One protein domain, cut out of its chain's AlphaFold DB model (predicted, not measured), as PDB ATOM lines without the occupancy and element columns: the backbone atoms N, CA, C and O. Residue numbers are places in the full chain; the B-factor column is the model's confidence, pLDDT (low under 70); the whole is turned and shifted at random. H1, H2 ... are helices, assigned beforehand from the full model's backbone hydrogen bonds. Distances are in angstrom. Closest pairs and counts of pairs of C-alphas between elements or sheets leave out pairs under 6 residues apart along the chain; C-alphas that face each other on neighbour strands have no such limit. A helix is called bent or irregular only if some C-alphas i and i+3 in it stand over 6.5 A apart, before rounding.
ATOM      1  N   VAL A  49     277.122 127.921 265.768       80.12
ATOM      2  CA  VAL A  49     277.444 126.538 265.362       80.12
ATOM      3  C   VAL A  49     278.938 126.399 265.104       80.12
ATOM      4  O   VAL A  49     279.573 125.538 265.707       80.12
ATOM      5  N   PHE A  50     279.515 127.249 264.254       83.94
ATOM      6  CA  PHE A  50     280.927 127.140 263.891       83.94
ATOM      7  C   PHE A  50     281.861 127.536 265.037       83.94
ATOM      8  O   PHE A  50     282.866 126.857 265.223       83.94
ATOM      9  N   ASP A  51     281.514 128.528 265.864       83.94
ATOM     10  CA  ASP A  51     282.258 128.825 267.098       83.94
ATOM     11  C   ASP A  51     282.273 127.611 268.014       83.94
ATOM     12  O   ASP A  51     283.328 127.195 268.473       83.94
ATOM     13  N   ARG A  52     281.114 126.978 268.224       83.38
ATOM     14  CA  ARG A  52     281.021 125.786 269.068       83.38
ATOM     15  C   ARG A  52     281.843 124.635 268.502       83.38
ATOM     16  O   ARG A  52     282.501 123.939 269.268       83.38
ATOM     17  N   LEU A  53     281.811 124.421 267.187       86.44
ATOM     18  CA  LEU A  53     282.625 123.393 266.541       86.44
ATOM     19  C   LEU A  53     284.123 123.695 266.693       86.44
ATOM     20  O   LEU A  53     284.889 122.781 266.992       86.44
ATOM     21  N   ARG A  54     284.541 124.957 266.558       90.31
ATOM     22  CA  ARG A  54     285.934 125.377 266.760       90.31
ATOM     23  C   ARG A  54     286.359 125.194 268.217       90.31
ATOM     24  O   ARG A  54     287.382 124.575 268.484       90.31
ATOM     25  N   ASP A  55     285.542 125.651 269.161       88.31
ATOM     26  CA  ASP A  55     285.810 125.555 270.598       88.31
ATOM     27  C   ASP A  55     285.850 124.088 271.079       88.31
ATOM     28  O   ASP A  55     286.545 123.755 272.037       88.31
ATOM     29  N   GLN A  56     285.143 123.185 270.389       88.81
ATOM     30  CA  GLN A  56     285.204 121.731 270.595       88.81
ATOM     31  C   GLN A  56     286.371 121.048 269.858       88.81
ATOM     32  O   GLN A  56     286.507 119.825 269.949       88.81
ATOM     33  N   GLY A  57     287.185 121.792 269.103       90.31
ATOM     34  CA  GLY A  57     288.276 121.255 268.285       90.31
ATOM     35  C   GLY A  57     287.810 120.392 267.108       90.31
ATOM     36  O   GLY A  57     288.575 119.581 266.595       90.31
ATOM     37  N   GLN A  58     286.545 120.522 266.704       90.94
ATOM     38  CA  GLN A  58     285.941 119.780 265.595       90.94
ATOM     39  C   GLN A  58     286.272 120.406 264.237       90.94
ATOM     40  O   GLN A  58     286.267 119.709 263.227       90.94
ATOM     41  N   ILE A  59     286.550 121.705 264.199       89.38
ATOM     42  CA  ILE A  59     287.045 122.412 263.015       89.38
ATOM     43  C   ILE A  59     288.235 123.283 263.417       89.38
ATOM     44  O   ILE A  59     288.321 123.713 264.567       89.38
ATOM     45  N   ASP A  60     289.147 123.533 262.481       89.38
ATOM     46  CA  ASP A  60     290.279 124.438 262.695       89.38
ATOM     47  C   ASP A  60     289.920 125.914 262.422       89.38
ATOM     48  O   ASP A  60     288.861 126.227 261.871       89.38
ATOM     49  N   ASP A  61     290.815 126.833 262.798       85.38
ATOM     50  CA  ASP A  61     290.607 128.280 262.628       85.38
ATOM     51  C   ASP A  61     290.378 128.680 261.163       85.38
ATOM     52  O   ASP A  61     289.589 129.574 260.874       85.38
ATOM     53  N   ARG A  62     291.010 127.992 260.205       84.62
ATOM     54  CA  ARG A  62     290.849 128.313 258.778       84.62
ATOM     55  C   ARG A  62     289.498 127.850 258.255       84.62
ATOM     56  O   ARG A  62     288.896 128.535 257.426       84.62
ATOM     57  N   GLN A  63     289.034 126.689 258.705       86.00
ATOM     58  CA  GLN A  63     287.701 126.179 258.409       86.00
ATOM     59  C   GLN A  63     286.631 127.095 259.012       86.00
ATOM     60  O   GLN A  63     285.646 127.397 258.341       86.00
ATOM     61  N   HIS A  64     286.851 127.580 260.237       84.50
ATOM     62  CA  HIS A  64     285.999 128.577 260.880       84.50
ATOM     63  C   HIS A  64     285.942 129.883 260.073       84.50
ATOM     64  O   HIS A  64     284.856 130.272 259.644       84.50
ATOM     65  N   ASP A  65     287.089 130.480 259.740       81.81
ATOM     66  CA  ASP A  65     287.161 131.700 258.923       81.81
ATOM     67  C   ASP A  65     286.463 131.527 257.563       81.81
ATOM     68  O   ASP A  65     285.739 132.409 257.092       81.81
ATOM     69  N   SER A  66     286.631 130.356 256.940       81.75
ATOM     70  CA  SER A  66     285.979 130.003 255.674       81.75
ATOM     71  C   SER A  66     284.452 129.955 255.822       81.75
ATOM     72  O   SER A  66     283.728 130.471 254.968       81.75
ATOM     73  N   ALA A  67     283.948 129.381 256.919       82.38
ATOM     74  CA  ALA A  67     282.520 129.330 257.218       82.38
ATOM     75  C   ALA A  67     281.926 130.736 257.397       82.38
ATOM     76  O   ALA A  67     280.893 131.055 256.802       82.38
ATOM     77  N   ILE A  68     282.612 131.596 258.160       81.62
ATOM     78  CA  ILE A  68     282.214 132.995 258.380       81.62
ATOM     79  C   ILE A  68     282.209 133.774 257.062       81.62
ATOM     80  O   ILE A  68     281.267 134.523 256.780       81.62
ATOM     81  N   TRP A  69     283.217 133.565 256.214       84.31
ATOM     82  CA  TRP A  69     283.277 134.179 254.891       84.31
ATOM     83  C   TRP A  69     282.082 133.781 254.013       84.31
ATOM     84  O   TRP A  69     281.432 134.653 253.434       84.31
ATOM     85  N   LEU A  70     281.742 132.488 253.947       83.94
ATOM     86  CA  LEU A  70     280.618 132.007 253.137       83.94
ATOM     87  C   LEU A  70     279.270 132.519 253.660       83.94
ATOM     88  O   LEU A  70     278.425 132.946 252.871       83.94
ATOM     89  N   ALA A  71     279.081 132.528 254.980       79.69
ATOM     90  CA  ALA A  71     277.926 133.141 255.631       79.69
ATOM     91  C   ALA A  71     277.778 134.626 255.263       79.69
ATOM     92  O   ALA A  71     276.700 135.073 254.866       79.69
ATOM     93  N   THR A  72     278.878 135.376 255.325       78.06
ATOM     94  CA  THR A  72     278.909 136.802 254.974       78.06
ATOM     95  C   THR A  72     278.579 137.022 253.500       78.06
ATOM     96  O   THR A  72     277.756 137.873 253.160       78.06
ATOM     97  N   LEU A  73     279.175 136.221 252.612       80.25
ATOM     98  CA  LEU A  73     278.923 136.271 251.173       80.25
ATOM     99  C   LEU A  73     277.451 135.994 250.843       80.25
ATOM    100  O   LEU A  73     276.873 136.679 250.000       80.25
ATOM    101  N   ARG A  74     276.835 135.020 251.522       77.75
ATOM    102  CA  ARG A  74     275.420 134.668 251.354       77.75
ATOM    103  C   ARG A  74     274.511 135.868 251.618       77.75
ATOM    104  O   ARG A  74     273.659 136.183 250.787       77.75
ATOM    105  N   VAL A  75     274.710 136.577 252.728       76.19
ATOM    106  CA  VAL A  75     273.871 137.747 253.020       76.19
ATOM    107  C   VAL A  75     274.173 138.911 252.095       76.19
ATOM    108  O   VAL A  75     273.252 139.573 251.626       76.19
ATOM    109  N   ALA A  76     275.441 139.127 251.759       71.31
ATOM    110  CA  ALA A  76     275.810 140.175 250.821       71.31
ATOM    111  C   ALA A  76     275.255 139.909 249.397       71.31
ATOM    112  O   ALA A  76     275.049 140.841 248.629       71.31
ATOM    113  N   ALA A  77     274.931 138.655 249.060       69.44
ATOM    114  CA  ALA A  77     274.176 138.271 247.861       69.44
ATOM    115  C   ALA A  77     272.639 138.446 247.993       69.44
ATOM    116  O   ALA A  77     271.886 138.096 247.076       69.44
ATOM    117  N   GLY A  78     272.150 138.949 249.131       70.50
ATOM    118  CA  GLY A  78     270.730 139.075 249.477       70.50
ATOM    119  C   GLY A  78     270.006 137.738 249.642       70.50
ATOM    120  O   GLY A  78     268.828 137.627 249.307       70.50
ATOM    121  N   LEU A  79     270.715 136.696 250.080       70.75
ATOM    122  CA  LEU A  79     270.150 135.378 250.363       70.75
ATOM    123  C   LEU A  79     269.957 135.235 251.879       70.75
ATOM    124  O   LEU A  79     270.811 134.691 252.572       70.75
ATOM    125  N   GLU A  80     268.861 135.756 252.430       61.91
ATOM    126  CA  GLU A  80     268.591 135.634 253.872       61.91
ATOM    127  C   GLU A  80     268.154 134.204 254.283       61.91
ATOM    128  O   GLU A  80     267.658 133.429 253.456       61.91
ATOM    129  N   PRO A  81     268.367 133.772 255.545       52.94
ATOM    130  CA  PRO A  81     267.871 132.491 256.056       52.94
ATOM    131  C   PRO A  81     266.349 132.448 256.070       52.94
ATOM    132  O   PRO A  81     265.686 133.406 256.455       52.94
ATOM    133  N   ASP A  99     274.483 146.099 240.912       70.94
ATOM    134  CA  ASP A  99     275.534 145.330 240.233       70.94
ATOM    135  C   ASP A  99     276.437 144.590 241.244       70.94
ATOM    136  O   ASP A  99     276.748 143.415 241.059       70.94
ATOM    137  N   ASP A 100     276.736 145.210 242.394       71.19
ATOM    138  CA  ASP A 100     277.497 144.598 243.498       71.19
ATOM    139  C   ASP A 100     276.785 143.370 244.105       71.19
ATOM    140  O   ASP A 100     277.404 142.337 244.370       71.19
ATOM    141  N   GLN A 101     275.464 143.420 244.274       69.94
ATOM    142  CA  GLN A 101     274.689 142.284 244.773       69.94
ATOM    143  C   GLN A 101     274.602 141.158 243.728       69.94
ATOM    144  O   GLN A 101     274.660 139.975 244.085       69.94
ATOM    145  N   ALA A 102     274.504 141.499 242.439       72.44
ATOM    146  CA  ALA A 102     274.536 140.529 241.345       72.44
ATOM    147  C   ALA A 102     275.897 139.816 241.266       72.44
ATOM    148  O   ALA A 102     275.944 138.585 241.162       72.44
ATOM    149  N   GLU A 103     276.997 140.559 241.400       75.38
ATOM    150  CA  GLU A 103     278.360 140.023 241.454       75.38
ATOM    151  C   GLU A 103     278.560 139.092 242.654       75.38
ATOM    152  O   GLU A 103     279.033 137.960 242.501       75.38
ATOM    153  N   ARG A 104     278.121 139.505 243.849       76.94
ATOM    154  CA  ARG A 104     278.181 138.668 245.061       76.94
ATOM    155  C   ARG A 104     277.369 137.393 244.916       76.94
ATOM    156  O   ARG A 104     277.804 136.330 245.356       76.94
ATOM    157  N   ARG A 105     276.216 137.458 244.249       78.06
ATOM    158  CA  ARG A 105     275.390 136.279 243.969       78.06
ATOM    159  C   ARG A 105     276.029 135.351 242.942       78.06
ATOM    160  O   ARG A 105     275.962 134.132 243.104       78.06
ATOM    161  N   ALA A 106     276.686 135.894 241.919       80.44
ATOM    162  CA  ALA A 106     277.474 135.105 240.978       80.44
ATOM    163  C   ALA A 106     278.643 134.398 241.684       80.44
ATOM    164  O   ALA A 106     278.854 133.201 241.469       80.44
ATOM    165  N   LEU A 107     279.346 135.100 242.579       82.81
ATOM    166  CA  LEU A 107     280.422 134.533 243.387       82.81
ATOM    167  C   LEU A 107     279.907 133.442 244.334       82.81
ATOM    168  O   LEU A 107     280.466 132.349 244.351       82.81
ATOM    169  N   PHE A 108     278.808 133.688 245.048       82.94
ATOM    170  CA  PHE A 108     278.172 132.690 245.909       82.94
ATOM    171  C   PHE A 108     277.820 131.419 245.125       82.94
ATOM    172  O   PHE A 108     278.190 130.315 245.518       82.94
ATOM    173  N   ASN A 109     277.189 131.566 243.957       85.00
ATOM    174  CA  ASN A 109     276.852 130.432 243.096       85.00
ATOM    175  C   ASN A 109     278.096 129.687 242.592       85.00
ATOM    176  O   ASN A 109     278.067 128.462 242.471       85.00
ATOM    177  N   LYS A 110     279.190 130.400 242.292       84.88
ATOM    178  CA  LYS A 110     280.467 129.790 241.898       84.88
ATOM    179  C   LYS A 110     281.043 128.942 243.032       84.88
ATOM    180  O   LYS A 110     281.455 127.816 242.777       84.88
ATOM    181  N   VAL A 111     281.020 129.457 244.261       84.38
ATOM    182  CA  VAL A 111     281.482 128.736 245.456       84.38
ATOM    183  C   VAL A 111     280.637 127.490 245.691       84.38
ATOM    184  O   VAL A 111     281.183 126.399 245.778       84.38
ATOM    185  N   VAL A 112     279.308 127.621 245.715       86.44
ATOM    186  CA  VAL A 112     278.398 126.482 245.930       86.44
ATOM    187  C   VAL A 112     278.611 125.394 244.873       86.44
ATOM    188  O   VAL A 112     278.650 124.212 245.205       86.44
ATOM    189  N   ARG A 113     278.830 125.769 243.606       85.38
ATOM    190  CA  ARG A 113     279.169 124.809 242.542       85.38
ATOM    191  C   ARG A 113     280.525 124.137 242.751       85.38
ATOM    192  O   ARG A 113     280.646 122.959 242.442       85.38
ATOM    193  N   ALA A 114     281.522 124.868 243.246       82.19
ATOM    194  CA  ALA A 114     282.846 124.320 243.529       82.19
ATOM    195  C   ALA A 114     282.832 123.345 244.718       82.19
ATOM    196  O   ALA A 114     283.570 122.366 244.703       82.19
ATOM    197  N   LEU A 115     281.973 123.591 245.712       81.69
ATOM    198  CA  LEU A 115     281.776 122.710 246.867       81.69
ATOM    199  C   LEU A 115     280.987 121.433 246.531       81.69
ATOM    200  O   LEU A 115     281.123 120.429 247.222       81.69
ATOM    201  N   GLY A 116     280.167 121.443 245.476       86.56
ATOM    202  CA  GLY A 116     279.466 120.248 245.003       86.56
ATOM    203  C   GLY A 116     278.522 119.647 246.052       86.56
ATOM    204  O   GLY A 116     277.663 120.346 246.591       86.56
ATOM    205  N   SER A 117     278.665 118.345 246.328       83.12
ATOM    206  CA  SER A 117     277.856 117.616 247.322       83.12
ATOM    207  C   SER A 117     278.004 118.155 248.742       83.12
ATOM    208  O   SER A 117     277.084 118.026 249.547       83.12
ATOM    209  N   ASP A 118     279.137 118.787 249.033       83.25
ATOM    210  CA  ASP A 118     279.507 119.189 250.386       83.25
ATOM    211  C   ASP A 118     278.974 120.589 250.723       83.25
ATOM    212  O   ASP A 118     279.072 121.051 251.859       83.25
ATOM    213  N   ALA A 119     278.364 121.270 249.746       83.00
ATOM    214  CA  ALA A 119     277.777 122.590 249.933       83.00
ATOM    215  C   ALA A 119     276.574 122.552 250.884       83.00
ATOM    216  O   ALA A 119     276.454 123.410 251.755       83.00
ATOM    217  N   GLN A 120     275.679 121.571 250.720       85.19
ATOM    218  CA  GLN A 120     274.402 121.549 251.437       85.19
ATOM    219  C   GLN A 120     274.581 121.447 252.961       85.19
ATOM    220  O   GLN A 120     274.034 122.298 253.652       85.19
ATOM    221  N   PRO A 121     275.406 120.530 253.506       85.81
ATOM    222  CA  PRO A 121     275.630 120.449 254.952       85.81
ATOM    223  C   PRO A 121     276.234 121.729 255.545       85.81
ATOM    224  O   PRO A 121     275.889 122.124 256.658       85.81
ATOM    225  N   VAL A 122     277.119 122.405 254.802       86.00
ATOM    226  CA  VAL A 122     277.706 123.685 255.228       86.00
ATOM    227  C   VAL A 122     276.650 124.792 255.231       86.00
ATOM    228  O   VAL A 122     276.596 125.580 256.174       86.00
ATOM    229  N   LEU A 123     275.787 124.843 254.214       85.62
ATOM    230  CA  LEU A 123     274.681 125.802 254.146       85.62
ATOM    231  C   LEU A 123     273.634 125.548 255.236       85.62
ATOM    232  O   LEU A 123     273.202 126.501 255.878       85.62
ATOM    233  N   ASP A 124     273.286 124.291 255.505       84.00
ATOM    234  CA  ASP A 124     272.370 123.919 256.586       84.00
ATOM    235  C   ASP A 124     272.943 124.339 257.950       84.00
ATOM    236  O   ASP A 124     272.231 124.902 258.783       84.00
ATOM    237  N   ALA A 125     274.252 124.158 258.162       81.88
ATOM    238  CA  ALA A 125     274.938 124.633 259.362       81.88
ATOM    239  C   ALA A 125     274.948 126.172 259.477       81.88
ATOM    240  O   ALA A 125     274.726 126.692 260.571       81.88
ATOM    241  N   ILE A 126     275.129 126.900 258.364       79.81
ATOM    242  CA  ILE A 126     274.999 128.371 258.300       79.81
ATOM    243  C   ILE A 126     273.574 128.818 258.653       79.81
ATOM    244  O   ILE A 126     273.387 129.819 259.341       79.81
ATOM    245  N   GLU A 127     272.562 128.072 258.213       77.44
ATOM    246  CA  GLU A 127     271.153 128.339 258.518       77.44
ATOM    247  C   GLU A 127     270.739 127.882 259.930       77.44
ATOM    248  O   GLU A 127     269.574 128.012 260.308       77.44
ATOM    249  N   GLY A 128     271.679 127.364 260.731       72.88
ATOM    250  CA  GLY A 128     271.437 126.888 262.092       72.88
ATOM    251  C   GLY A 128     270.766 125.513 262.170       72.88
ATOM    252  O   GLY A 128     270.473 125.039 263.267       72.88
ATOM    253  N   GLN A 129     270.563 124.838 261.037       78.88
ATOM    254  CA  GLN A 129     269.968 123.502 260.924       78.88
ATOM    255  C   GLN A 129     271.016 122.387 261.057       78.88
ATOM    256  O   GLN A 129     270.930 121.340 260.419       78.88
ATOM    257  N   TYR A 130     272.023 122.601 261.902       79.81
ATOM    258  CA  TYR A 130     273.086 121.629 262.119       79.81
ATOM    259  C   TYR A 130     272.592 120.417 262.916       79.81
ATOM    260  O   TYR A 130     272.103 120.560 264.041       79.81
ATOM    261  N   ALA A 131     272.813 119.213 262.381       78.75
ATOM    262  CA  ALA A 131     272.708 117.976 263.141       78.75
ATOM    263  C   ALA A 131     274.095 117.324 263.324       78.75
ATOM    264  O   ALA A 131     274.882 117.273 262.381       78.75
ATOM    265  N   PRO A 132     274.397 116.732 264.500       82.12
ATOM    266  CA  PRO A 132     275.705 116.120 264.769       82.12
ATOM    267  C   PRO A 132     276.139 115.034 263.775       82.12
ATOM    268  O   PRO A 132     277.329 114.815 263.579       82.12
ATOM    269  N   LYS A 133     275.181 114.355 263.136       86.75
ATOM    270  CA  LYS A 133     275.441 113.341 262.102       86.75
ATOM    271  C   LYS A 133     276.093 113.923 260.836       86.75
ATOM    272  O   LYS A 133     276.752 113.183 260.115       86.75
ATOM    273  N   ASP A 134     275.928 115.222 260.590       86.12
ATOM    274  CA  ASP A 134     276.394 115.902 259.377       86.12
ATOM    275  C   ASP A 134     277.804 116.491 259.548       86.12
ATOM    276  O   ASP A 134     278.391 116.997 258.595       86.12
ATOM    277  N   LEU A 135     278.386 116.378 260.748       87.81
ATOM    278  CA  LEU A 135     279.703 116.901 261.108       87.81
ATOM    279  C   LEU A 135     280.800 116.559 260.092       87.81
ATOM    280  O   LEU A 135     281.546 117.442 259.677       87.81
ATOM    281  N   SER A 136     280.894 115.294 259.673       91.12
ATOM    282  CA  SER A 136     281.934 114.869 258.729       91.12
ATOM    283  C   SER A 136     281.779 115.553 257.370       91.12
ATOM    284  O   SER A 136     282.781 115.928 256.763       91.12
ATOM    285  N   ALA A 137     280.543 115.752 256.914       89.44
ATOM    286  CA  ALA A 137     280.266 116.424 255.653       89.44
ATOM    287  C   ALA A 137     280.505 117.940 255.763       89.44
ATOM    288  O   ALA A 137     281.048 118.548 254.844       89.44
ATOM    289  N   VAL A 138     280.199 118.544 256.919       88.50
ATOM    290  CA  VAL A 138     280.547 119.942 257.218       88.50
ATOM    291  C   VAL A 138     282.065 120.140 257.202       88.50
ATOM    292  O   VAL A 138     282.547 121.060 256.551       88.50
ATOM    293  N   GLN A 139     282.837 119.266 257.853       90.75
ATOM    294  CA  GLN A 139     284.304 119.332 257.840       90.75
ATOM    295  C   GLN A 139     284.863 119.242 256.415       90.75
ATOM    296  O   GLN A 139     285.706 120.055 256.039       90.75
ATOM    297  N   GLN A 140     284.368 118.293 255.614       91.38
ATOM    298  CA  GLN A 140     284.774 118.122 254.215       91.38
ATOM    299  C   GLN A 140     284.463 119.368 253.381       91.38
ATOM    300  O   GLN A 140     285.356 119.892 252.712       91.38
ATOM    301  N   GLY A 141     283.247 119.906 253.502       89.00
ATOM    302  CA  GLY A 141     282.844 121.125 252.807       89.00
ATOM    303  C   GLY A 141     283.669 122.345 253.216       89.00
ATOM    304  O   GLY A 141     284.091 123.118 252.357       89.00
ATOM    305  N   LEU A 142     283.989 122.499 254.505       89.81
ATOM    306  CA  LEU A 142     284.847 123.590 254.976       89.81
ATOM    307  C   LEU A 142     286.298 123.433 254.511       89.81
ATOM    308  O   LEU A 142     286.918 124.421 254.126       89.81
ATOM    309  N   THR A 143     286.838 122.213 254.470       91.56
ATOM    310  CA  THR A 143     288.167 121.963 253.892       91.56
ATOM    311  C   THR A 143     288.198 122.296 252.401       91.56
ATOM    312  O   THR A 143     289.122 122.975 251.948       91.56
ATOM    313  N   ALA A 144     287.186 121.868 251.641       88.75
ATOM    314  CA  ALA A 144     287.058 122.200 250.223       88.75
ATOM    315  C   ALA A 144     286.962 123.719 250.012       88.75
ATOM    316  O   ALA A 144     287.622 124.268 249.126       88.75
ATOM    317  N   LEU A 145     286.224 124.414 250.880       86.81
ATOM    318  CA  LEU A 145     286.120 125.867 250.864       86.81
ATOM    319  C   LEU A 145     287.465 126.548 251.148       86.81
ATOM    320  O   LEU A 145     287.858 127.456 250.418       86.81
ATOM    321  N   THR A 146     288.210 126.088 252.155       86.94
ATOM    322  CA  THR A 146     289.550 126.612 252.456       86.94
ATOM    323  C   THR A 146     290.518 126.417 251.285       86.94
ATOM    324  O   THR A 146     291.385 127.262 251.062       86.94
ATOM    325  N   ILE A 147     290.400 125.317 250.533       86.25
ATOM    326  CA  ILE A 147     291.198 125.081 249.321       86.25
ATOM    327  C   ILE A 147     290.779 126.048 248.211       86.25
ATOM    328  O   ILE A 147     291.646 126.680 247.610       86.25
ATOM    329  N   PHE A 148     289.474 126.208 247.975       83.25
ATOM    330  CA  PHE A 148     288.941 127.137 246.976       83.25
ATOM    331  C   PHE A 148     289.414 128.576 247.213       83.25
ATOM    332  O   PHE A 148     289.802 129.249 246.269       83.25
ATOM    333  N   LEU A 149     289.433 129.037 248.466       77.19
ATOM    334  CA  LEU A 149     289.862 130.395 248.821       77.19
ATOM    335  C   LEU A 149     291.367 130.650 248.631       77.19
ATOM    336  O   LEU A 149     291.796 131.800 248.661       77.19
ATOM    337  N   LYS A 150     292.174 129.596 248.459       76.56
ATOM    338  CA  LYS A 150     293.616 129.698 248.182       76.56
ATOM    339  C   LYS A 150     293.960 129.608 246.693       76.56
ATOM    340  O   LYS A 150     295.112 129.875 246.353       76.56
TER     341      LYS A 150
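This is residues 49 to 81 and 99 to 150 of the 151 residues of an uncharacterized protein of Pusillimonas sp (UniProt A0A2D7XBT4). A helical hairpin, H1 and H2, forms one side, and H4 crosses over the first half of H2; H4 also crosses H3b, the second arm of the sharply bent longest helix, H3, whose first arm, H3a, packs with residues 101 to 108 on the last part of H2 and reaches out beyond its end. The printed part has 85 residues with four named helices, H1 to H4 in order, and no named strand: all helix, mostly crossed. It is compact, radius of gyration of the C-alphas 12.2 A, spanning 40 by 26 by 21 A.

Find C-alpha 99 at (275.534, 145.330, 240.233), where H3, residues 99 to 126, begins. Its hydrogen bonds assign one helix, but it is bent: C-alphas 114 and 117 are 9.2 A apart, between H3a, 99 to 114, 22.5 A, and H3b, 117 to 126, 15.6 A. H1 is 49 to 55, 9.9 A; H2 is 61 to 76, 22.4 A; H4 is 132 to 148, 24.8 A, ending at (288.941, 127.137, 246.976). H3b and H4 are irregular: C-alphas 117 and 120 are 6.7 A apart, 133 and 136 7.5 A.

H3b touches H4, closest C-alphas Asp 118 and Gly 141, 4.6 A. H2 with residues 62 to 67 touches H4, about perpendicular at 84 degrees, closest C-alphas Gln 63 and Leu 142, 5.2 A. H2 with residues 70 to 76 touches H3a, closest C-alphas Ala 76 and Arg 104, 6.4 A. H1 touches H2, a hairpin at a shallow tilt of 20 degrees, closest C-alphas Phe 50 and His 64, 6.1 A. Every O i to N i+4 pair is within hydrogen-bond range in H1, H2 and H3a; 4 of 6 are in H3b, 11 of 13 in H4.

The farthest C-alphas, Gln 56 and Asp 99, are 39.7 A apart. Residues 82 to 98 are not printed; C-alphas 81 and 99 stand 21.8 A apart across the cut. Links H1 to H2 and H3 to H4 are tight. In this model pLDDT is under 70 at residues 77, 80 to 81 and 101.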